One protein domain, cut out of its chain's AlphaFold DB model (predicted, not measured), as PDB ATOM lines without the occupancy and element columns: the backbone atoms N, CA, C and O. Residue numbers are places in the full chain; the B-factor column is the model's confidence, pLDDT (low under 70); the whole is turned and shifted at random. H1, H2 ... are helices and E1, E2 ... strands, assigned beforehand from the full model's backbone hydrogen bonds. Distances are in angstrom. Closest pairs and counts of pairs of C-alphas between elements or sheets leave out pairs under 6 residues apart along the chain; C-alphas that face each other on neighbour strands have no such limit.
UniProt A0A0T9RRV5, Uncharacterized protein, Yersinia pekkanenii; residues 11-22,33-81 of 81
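AT A GLANCE: This is residues 11 to 22 and 33 to 81 of the 81 residues of an uncharacterized protein of Yersinia pekkanenii (UniProt A0A0T9RRV5). A long two-stranded ribbon, E1 and E2, is an arm on a small head, in which a short ribbon of E3 and E4 has helix H1 near one end. The printed part has 61 residues, mixed in class, in the order E1 E2 E3 H1 E4; both sheets are antiparallel. It is extended, with radius of gyration of the C-alphas 18.5 A and spans of 53 by 27 by 20 A.

IN THESE COORDINATES: E1, residues 11 to 18, starts at C-alpha (6.253, 54.517, 12.987) and is 22.7 A long. E2, residues 34 to 42, is 26.0 A long. E3 is residues 47 to 51, H1 64 to 71, and E4 76 to 80, ending at C-alpha (-4.444, 57.420, 30.816).

HOW THE PARTS SIT: E1 and E2 are antiparallel at 161 degrees, with N 13 and O 39 2.9 A apart. E2 and E3 are apart. E3 and E4 are antiparallel at 153 degrees, with N 48 and O 79 2.8 A apart. The closest C-alphas of H1 and E4 are Ile 70 and Val 76, 6.3 A. In H1 every O i to N i+4 pair is within hydrogen-bond range.

THE WHOLE: Residues 23 to 32 are not printed; C-alphas 22 and 33 are 9.7 A apart. The link E3 to H1 is long. Residues 20 to 22, 58 to 61 and 81 have pLDDT under 70.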
ATOM      1  N   LEU A  11       5.139  55.343  13.417       91.56
ATOM      2  CA  LEU A  11       6.253  54.517  12.987       91.56
ATOM      3  C   LEU A  11       5.867  53.884  11.656       91.56
ATOM      4  O   LEU A  11       4.908  53.115  11.571       91.56
ATOM      5  N   ILE A  12       6.620  54.214  10.615       93.38
ATOM      6  CA  ILE A  12       6.450  53.611   9.297       93.38
ATOM      7  C   ILE A  12       7.464  52.484   9.184       93.38
ATOM      8  O   ILE A  12       8.669  52.699   9.308       93.38
ATOM      9  N   LYS A  13       6.965  51.274   8.954       93.25
ATOM     10  CA  LYS A  13       7.794  50.100   8.714       93.25
ATOM     11  C   LYS A  13       7.602  49.662   7.277       93.25
ATOM     12  O   LYS A  13       6.497  49.300   6.880       93.25
ATOM     13  N   GLU A  14       8.687  49.649   6.523       91.75
ATOM     14  CA  GLU A  14       8.717  49.048   5.198       91.75
ATOM     15  C   GLU A  14       9.458  47.716   5.284       91.75
ATOM     16  O   GLU A  14      10.567  47.637   5.810       91.75
ATOM     17  N   GLN A  15       8.819  46.651   4.813       91.62
ATOM     18  CA  GLN A  15       9.402  45.317   4.769       91.62
ATOM     19  C   GLN A  15       9.407  44.812   3.339       91.62
ATOM     20  O   GLN A  15       8.380  44.797   2.660       91.62
ATOM     21  N   ILE A  16      10.585  44.393   2.900       89.31
ATOM     22  CA  ILE A  16      10.806  43.825   1.581       89.31
ATOM     23  C   ILE A  16      10.807  42.309   1.736       89.31
ATOM     24  O   ILE A  16      11.618  41.752   2.474       89.31
ATOM     25  N   TYR A  17       9.888  41.651   1.044       84.06
ATOM     26  CA  TYR A  17       9.762  40.204   1.011       84.06
ATOM     27  C   TYR A  17      10.079  39.681  -0.381       84.06
ATOM     28  O   TYR A  17       9.667  40.256  -1.391       84.06
ATOM     29  N   SER A  18      10.759  38.541  -0.429       79.62
ATOM     30  CA  SER A  18      10.833  37.736  -1.642       79.62
ATOM     31  C   SER A  18       9.469  37.101  -1.885       79.62
ATOM     32  O   SER A  18       8.940  36.392  -1.029       79.62
ATOM     33  N   LYS A  19       8.885  37.346  -3.052       72.81
ATOM     34  CA  LYS A  19       7.630  36.723  -3.459       72.81
ATOM     35  C   LYS A  19       7.909  35.263  -3.830       72.81
ATOM     36  O   LYS A  19       8.465  34.990  -4.890       72.81
ATOM     37  N   SER A  20       7.538  34.318  -2.969       64.88
ATOM     38  CA  SER A  20       7.622  32.888  -3.285       64.88
ATOM     39  C   SER A  20       6.401  32.463  -4.108       64.88
ATOM     40  O   SER A  20       5.313  32.288  -3.562       64.88
ATOM     41  N   GLY A  21       6.558  32.319  -5.425       62.56
ATOM     42  CA  GLY A  21       5.502  31.813  -6.306       62.56
ATOM     43  C   GLY A  21       5.914  31.770  -7.779       62.56
ATOM     44  O   GLY A  21       6.799  32.512  -8.200       62.56
ATOM     45  N   LEU A  22       5.270  30.897  -8.563       57.88
ATOM     46  CA  LEU A  22       5.433  30.843 -10.020       57.88
ATOM     47  C   LEU A  22       5.004  32.187 -10.646       57.88
ATOM     48  O   LEU A  22       3.974  32.734 -10.236       57.88
ATOM     49  N   THR A  33       9.847  39.958  -8.444       73.00
ATOM     50  CA  THR A  33      10.158  38.932  -7.437       73.00
ATOM     51  C   THR A  33      10.114  39.498  -6.018       73.00
ATOM     52  O   THR A  33      10.286  38.763  -5.048       73.00
ATOM     53  N   ILE A  34       9.872  40.804  -5.896       78.75
ATOM     54  CA  ILE A  34       9.911  41.565  -4.659       78.75
ATOM     55  C   ILE A  34       8.509  42.086  -4.336       78.75
ATOM     56  O   ILE A  34       7.847  42.695  -5.179       78.75
ATOM     57  N   GLN A  35       8.083  41.879  -3.092       81.69
ATOM     58  CA  GLN A  35       6.886  42.461  -2.498       81.69
ATOM     59  C   GLN A  35       7.299  43.445  -1.403       81.69
ATOM     60  O   GLN A  35       8.030  43.087  -0.484       81.69
ATOM     61  N   VAL A  36       6.801  44.676  -1.478       86.62
ATOM     62  CA  VAL A  36       7.020  45.692  -0.443       86.62
ATOM     63  C   VAL A  36       5.747  45.822   0.383       86.62
ATOM     64  O   VAL A  36       4.702  46.205  -0.138       86.62
ATOM     65  N   VAL A  37       5.827  45.492   1.669       88.12
ATOM     66  CA  VAL A  37       4.744  45.684   2.638       88.12
ATOM     67  C   VAL A  37       5.057  46.927   3.452       88.12
ATOM     68  O   VAL A  37       6.103  47.004   4.095       88.12
ATOM     69  N   LYS A  38       4.149  47.901   3.417       92.38
ATOM     70  CA  LYS A  38       4.246  49.128   4.206       92.38
ATOM     71  C   LYS A  38       3.205  49.086   5.315       92.38
ATOM     72  O   LYS A  38       2.017  48.952   5.034       92.38
ATOM     73  N   SER A  39       3.661  49.222   6.552       91.62
ATOM     74  CA  SER A  39       2.815  49.256   7.742       91.62
ATOM     75  C   SER A  39       2.979  50.595   8.446       91.62
ATOM     76  O   SER A  39       4.098  51.089   8.597       91.62
ATOM     77  N   VAL A  40       1.864  51.164   8.900       91.69
ATOM     78  CA  VAL A  40       1.840  52.383   9.713       91.69
ATOM     79  C   VAL A  40       1.378  51.996  11.108       91.69
ATOM     80  O   VAL A  40       0.253  51.534  11.283       91.69
ATOM     81  N   TYR A  41       2.250  52.175  12.091       89.69
ATOM     82  CA  TYR A  41       1.934  51.987  13.501       89.69
ATOM     83  C   TYR A  41       1.811  53.356  14.155       89.69
ATOM     84  O   TYR A  41       2.649  54.224  13.925       89.69
ATOM     85  N   GLN A  42       0.791  53.560  14.977       88.50
ATOM     86  CA  GLN A  42       0.684  54.755  15.805       88.50
ATOM     87  C   GLN A  42       1.178  54.421  17.209       88.50
ATOM     88  O   GLN A  42       0.747  53.427  17.791       88.50
ATOM     89  N   LEU A  43       2.077  55.242  17.754       85.25
ATOM     90  CA  LEU A  43       2.450  55.120  19.156       85.25
ATOM     91  C   LEU A  43       1.251  55.545  20.010       85.25
ATOM     92  O   LEU A  43       0.670  56.615  19.805       85.25
ATOM     93  N   MET A  44       0.883  54.704  20.966       82.62
ATOM     94  CA  MET A  44      -0.206  54.958  21.903       82.62
ATOM     95  C   MET A  44       0.372  55.028  23.312       82.62
ATOM     96  O   MET A  44       1.338  54.328  23.618       82.62
ATOM     97  N   ASN A  45      -0.203  55.888  24.151       80.81
ATOM     98  CA  ASN A  45       0.086  55.853  25.580       80.81
ATOM     99  C   ASN A  45      -0.515  54.581  26.174       80.81
ATOM    100  O   ASN A  45      -1.524  54.079  25.673       80.81
ATOM    101  N   GLU A  46       0.101  54.070  27.235       81.12
ATOM    102  CA  GLU A  46      -0.515  53.005  28.017       81.12
ATOM    103  C   GLU A  46      -1.803  53.553  28.645       81.12
ATOM    104  O   GLU A  46      -1.800  54.615  29.274       81.12
ATOM    105  N   GLN A  47      -2.910  52.853  28.416       79.81
ATOM    106  CA  GLN A  47      -4.215  53.228  28.932       79.81
ATOM    107  C   GLN A  47      -4.835  52.056  29.666       79.81
ATOM    108  O   GLN A  47      -4.848  50.926  29.172       79.81
ATOM    109  N   ASP A  48      -5.405  52.362  30.821       82.31
ATOM    110  CA  ASP A  48      -6.239  51.444  31.563       82.31
ATOM    111  C   ASP A  48      -7.632  51.421  30.926       82.31
ATOM    112  O   ASP A  48      -8.307  52.451  30.800       82.31
ATOM    113  N   LEU A  49      -8.076  50.229  30.530       78.94
ATOM    114  CA  LEU A  49      -9.423  50.007  30.013       78.94
ATOM    115  C   LEU A  49     -10.348  49.606  31.160       78.94
ATOM    116  O   LEU A  49     -10.124  48.608  31.846       78.94
ATOM    117  N   ILE A  50     -11.412  50.375  31.358       82.69
ATOM    118  CA  ILE A  50     -12.420  50.133  32.386       82.69
ATOM    119  C   ILE A  50     -13.715  49.720  31.692       82.69
ATOM    120  O   ILE A  50     -14.272  50.475  30.897       82.69
ATOM    121  N   TYR A  51     -14.223  48.535  32.026       81.50
ATOM    122  CA  TYR A  51     -15.503  48.025  31.538       81.50
ATOM    123  C   TYR A  51     -16.438  47.777  32.716       81.50
ATOM    124  O   TYR A  51     -16.086  47.075  33.665       81.50
ATOM    125  N   LYS A  52     -17.636  48.377  32.674       80.38
ATOM    126  CA  LYS A  52     -18.639  48.296  33.757       80.38
ATOM    127  C   LYS A  52     -18.077  48.627  35.157       80.38
ATOM    128  O   LYS A  52     -18.478  48.025  36.148       80.38
ATOM    129  N   GLY A  53     -17.147  49.580  35.241       76.81
ATOM    130  CA  GLY A  53     -16.552  50.031  36.506       76.81
ATOM    131  C   GLY A  53     -15.395  49.177  37.038       76.81
ATOM    132  O   GLY A  53     -14.818  49.538  38.059       76.81
ATOM    133  N   SER A  54     -15.016  48.103  36.337       78.69
ATOM    134  CA  SER A  54     -13.872  47.253  36.684       78.69
ATOM    135  C   SER A  54     -12.752  47.383  35.657       78.69
ATOM    136  O   SER A  54     -13.013  47.500  34.458       78.69
ATOM    137  N   LEU A  55     -11.501  47.324  36.122       79.69
ATOM    138  CA  LEU A  55     -10.334  47.234  35.245       79.69
ATOM    139  C   LEU A  55     -10.387  45.933  34.434       79.69
ATOM    140  O   LEU A  55     -10.612  44.844  34.977       79.69
ATOM    141  N   LEU A  56     -10.187  46.054  33.125       77.44
ATOM    142  CA  LEU A  56      -9.997  44.917  32.239       77.44
ATOM    143  C   LEU A  56      -8.558  44.424  32.376       77.44
ATOM    144  O   LEU A  56      -7.648  44.962  31.759       77.44
ATOM    145  N   ASP A  57      -8.369  43.381  33.178       72.12
ATOM    146  CA  ASP A  57      -7.132  42.605  33.181       72.12
ATOM    147  C   ASP A  57      -7.298  41.351  32.306       72.12
ATOM    148  O   ASP A  57      -8.372  40.748  32.231       72.12
ATOM    149  N   SER A  58      -6.201  40.939  31.677       65.81
ATOM    150  CA  SER A  58      -6.011  39.672  30.963       65.81
ATOM    151  C   SER A  58      -6.489  38.435  31.743       65.81
ATOM    152  O   SER A  58      -6.893  37.441  31.140       65.81
ATOM    153  N   ASN A  59      -6.498  38.517  33.076       64.44
ATOM    154  CA  ASN A  59      -6.909  37.446  33.982       64.44
ATOM    155  C   ASN A  59      -8.411  37.425  34.303       64.44
ATOM    156  O   ASN A  59      -8.898  36.456  34.888       64.44
ATOM    157  N   ASN A  60      -9.164  38.470  33.945       67.19
ATOM    158  CA  ASN A  60     -10.587  38.538  34.255       67.19
ATOM    159  C   ASN A  60     -11.398  37.726  33.240       67.19
ATOM    160  O   ASN A  60     -11.315  37.917  32.024       67.19
ATOM    161  N   ASN A  61     -12.224  36.808  33.741       66.31
ATOM    162  CA  ASN A  61     -13.010  35.913  32.901       66.31
ATOM    163  C   ASN A  61     -14.257  36.642  32.369       66.31
ATOM    164  O   ASN A  61     -15.358  36.527  32.903       66.31
ATOM    165  N   VAL A  62     -14.064  37.455  31.329       77.44
ATOM    166  CA  VAL A  62     -15.141  38.213  30.681       77.44
ATOM    167  C   VAL A  62     -15.942  37.292  29.756       77.44
ATOM    168  O   VAL A  62     -15.358  36.589  28.922       77.44
ATOM    169  N   GLY A  63     -17.272  37.304  29.883       83.38
ATOM    170  CA  GLY A  63     -18.179  36.506  29.055       83.38
ATOM    171  C   GLY A  63     -18.095  36.855  27.563       83.38
ATOM    172  O   GLY A  63     -17.715  37.960  27.186       83.38
ATOM    173  N   LEU A  64     -18.476  35.918  26.692       85.31
ATOM    174  CA  LEU A  64     -18.278  36.030  25.237       85.31
ATOM    175  C   LEU A  64     -18.976  37.258  24.620       85.31
ATOM    176  O   LEU A  64     -18.405  37.936  23.769       85.31
ATOM    177  N   TRP A  65     -20.174  37.596  25.107       84.94
ATOM    178  CA  TRP A  65     -20.903  38.795  24.681       84.94
ATOM    179  C   TRP A  65     -20.269  40.098  25.179       84.94
ATOM    180  O   TRP A  65     -20.256  41.102  24.470       84.94
ATOM    181  N   ASP A  66     -19.698  40.085  26.380       83.19
ATOM    182  CA  ASP A  66     -18.992  41.242  26.922       83.19
ATOM    183  C   ASP A  66     -17.665  41.471  26.174       83.19
ATOM    184  O   ASP A  66     -17.346  42.608  25.847       83.19
ATOM    185  N   ARG A  67     -16.950  40.407  25.779       83.38
ATOM    186  CA  ARG A  67     -15.770  40.512  24.896       83.38
ATOM    187  C   ARG A  67     -16.113  41.124  23.542       83.38
ATOM    188  O   ARG A  67     -15.358  41.952  23.043       83.38
ATOM    189  N   PHE A  68     -17.250  40.731  22.964       86.19
ATOM    190  CA  PHE A  68     -17.745  41.324  21.725       86.19
ATOM    191  C   PHE A  68     -17.956  42.835  21.895       86.19
ATOM    192  O   PHE A  68     -17.400  43.611  21.126       86.19
ATOM    193  N   LYS A  69     -18.673  43.265  22.940       83.88
ATOM    194  CA  LYS A  69     -18.896  44.694  23.230       83.88
ATOM    195  C   LYS A  69     -17.594  45.474  23.414       83.88
ATOM    196  O   LYS A  69     -17.447  46.538  22.820       83.88
ATOM    197  N   ILE A  70     -16.648  44.918  24.172       84.12
ATOM    198  CA  ILE A  70     -15.326  45.517  24.399       84.12
ATOM    199  C   ILE A  70     -14.568  45.685  23.079       84.12
ATOM    200  O   ILE A  70     -14.005  46.749  22.839       84.12
ATOM    201  N   GLY A  71     -14.594  44.682  22.194       81.25
ATOM    202  CA  GLY A  71     -13.932  44.752  20.885       81.25
ATOM    203  C   GLY A  71     -14.450  45.877  19.981       81.25
ATOM    204  O   GLY A  71     -13.701  46.385  19.152       81.25
ATOM    205  N   PHE A  72     -15.703  46.302  20.169       81.38
ATOM    206  CA  PHE A  72     -16.298  47.451  19.475       81.38
ATOM    207  C   PHE A  72     -16.228  48.764  20.275       81.38
ATOM    208  O   PHE A  72     -16.780  49.767  19.832       81.38
ATOM    209  N   GLY A  73     -15.578  48.778  21.444       74.50
ATOM    210  CA  GLY A  73     -15.482  49.961  22.307       74.50
ATOM    211  C   GLY A  73     -16.806  50.368  22.966       74.50
ATOM    212  O   GLY A  73     -16.964  51.514  23.380       74.50
ATOM    213  N   ILE A  74     -17.780  49.458  23.058       78.56
ATOM    214  CA  ILE A  74     -19.088  49.728  23.671       78.56
ATOM    215  C   ILE A  74     -18.956  49.619  25.193       78.56
ATOM    216  O   ILE A  74     -18.536  48.583  25.702       78.56
ATOM    217  N   ASP A  75     -19.355  50.673  25.914       78.75
ATOM    218  CA  ASP A  75     -19.265  50.789  27.382       78.75
ATOM    219  C   ASP A  75     -17.839  50.638  27.950       78.75
ATOM    220  O   ASP A  75     -17.651  50.293  29.121       78.75
ATOM    221  N   VAL A  76     -16.826  50.904  27.121       79.00
ATOM    222  CA  VAL A  76     -15.420  50.938  27.530       79.00
ATOM    223  C   VAL A  76     -15.026  52.385  27.793       79.00
ATOM    224  O   VAL A  76     -15.198  53.256  26.942       79.00
ATOM    225  N   SER A  77     -14.504  52.643  28.987       80.75
ATOM    226  CA  SER A  77     -13.863  53.909  29.321       80.75
ATOM    227  C   SER A  77     -12.356  53.716  29.319       80.75
ATOM    228  O   SER A  77     -11.844  52.775  29.917       80.75
ATOM    229  N   GLU A  78     -11.653  54.651  28.699       79.94
ATOM    230  CA  GLU A  78     -10.195  54.719  28.707       79.94
ATOM    231  C   GLU A  78      -9.746  55.711  29.778       79.94
ATOM    232  O   GLU A  78     -10.331  56.791  29.930       79.94
ATOM    233  N   LYS A  79      -8.706  55.353  30.525       80.00
ATOM    234  CA  LYS A  79      -8.019  56.262  31.436       80.00
ATOM    235  C   LYS A  79      -6.522  56.187  31.166       80.00
ATOM    236  O   LYS A  79      -5.951  55.104  31.177       80.00
ATOM    237  N   ASP A  80      -5.900  57.337  30.932       76.19
ATOM    238  CA  ASP A  80      -4.444  57.420  30.816       76.19
ATOM    239  C   ASP A  80      -3.801  56.999  32.145       76.19
ATOM    240  O   ASP A  80      -4.279  57.393  33.219       76.19
ATOM    241  N   LYS A  81      -2.756  56.177  32.053       68.81
ATOM    242  CA  LYS A  81      -1.990  55.694  33.203       68.81
ATOM    243  C   LYS A  81      -0.997  56.735  33.720       68.81
ATOM    244  O   LYS A  81      -0.454  57.505  32.895       68.81
TER     245      LYS A  81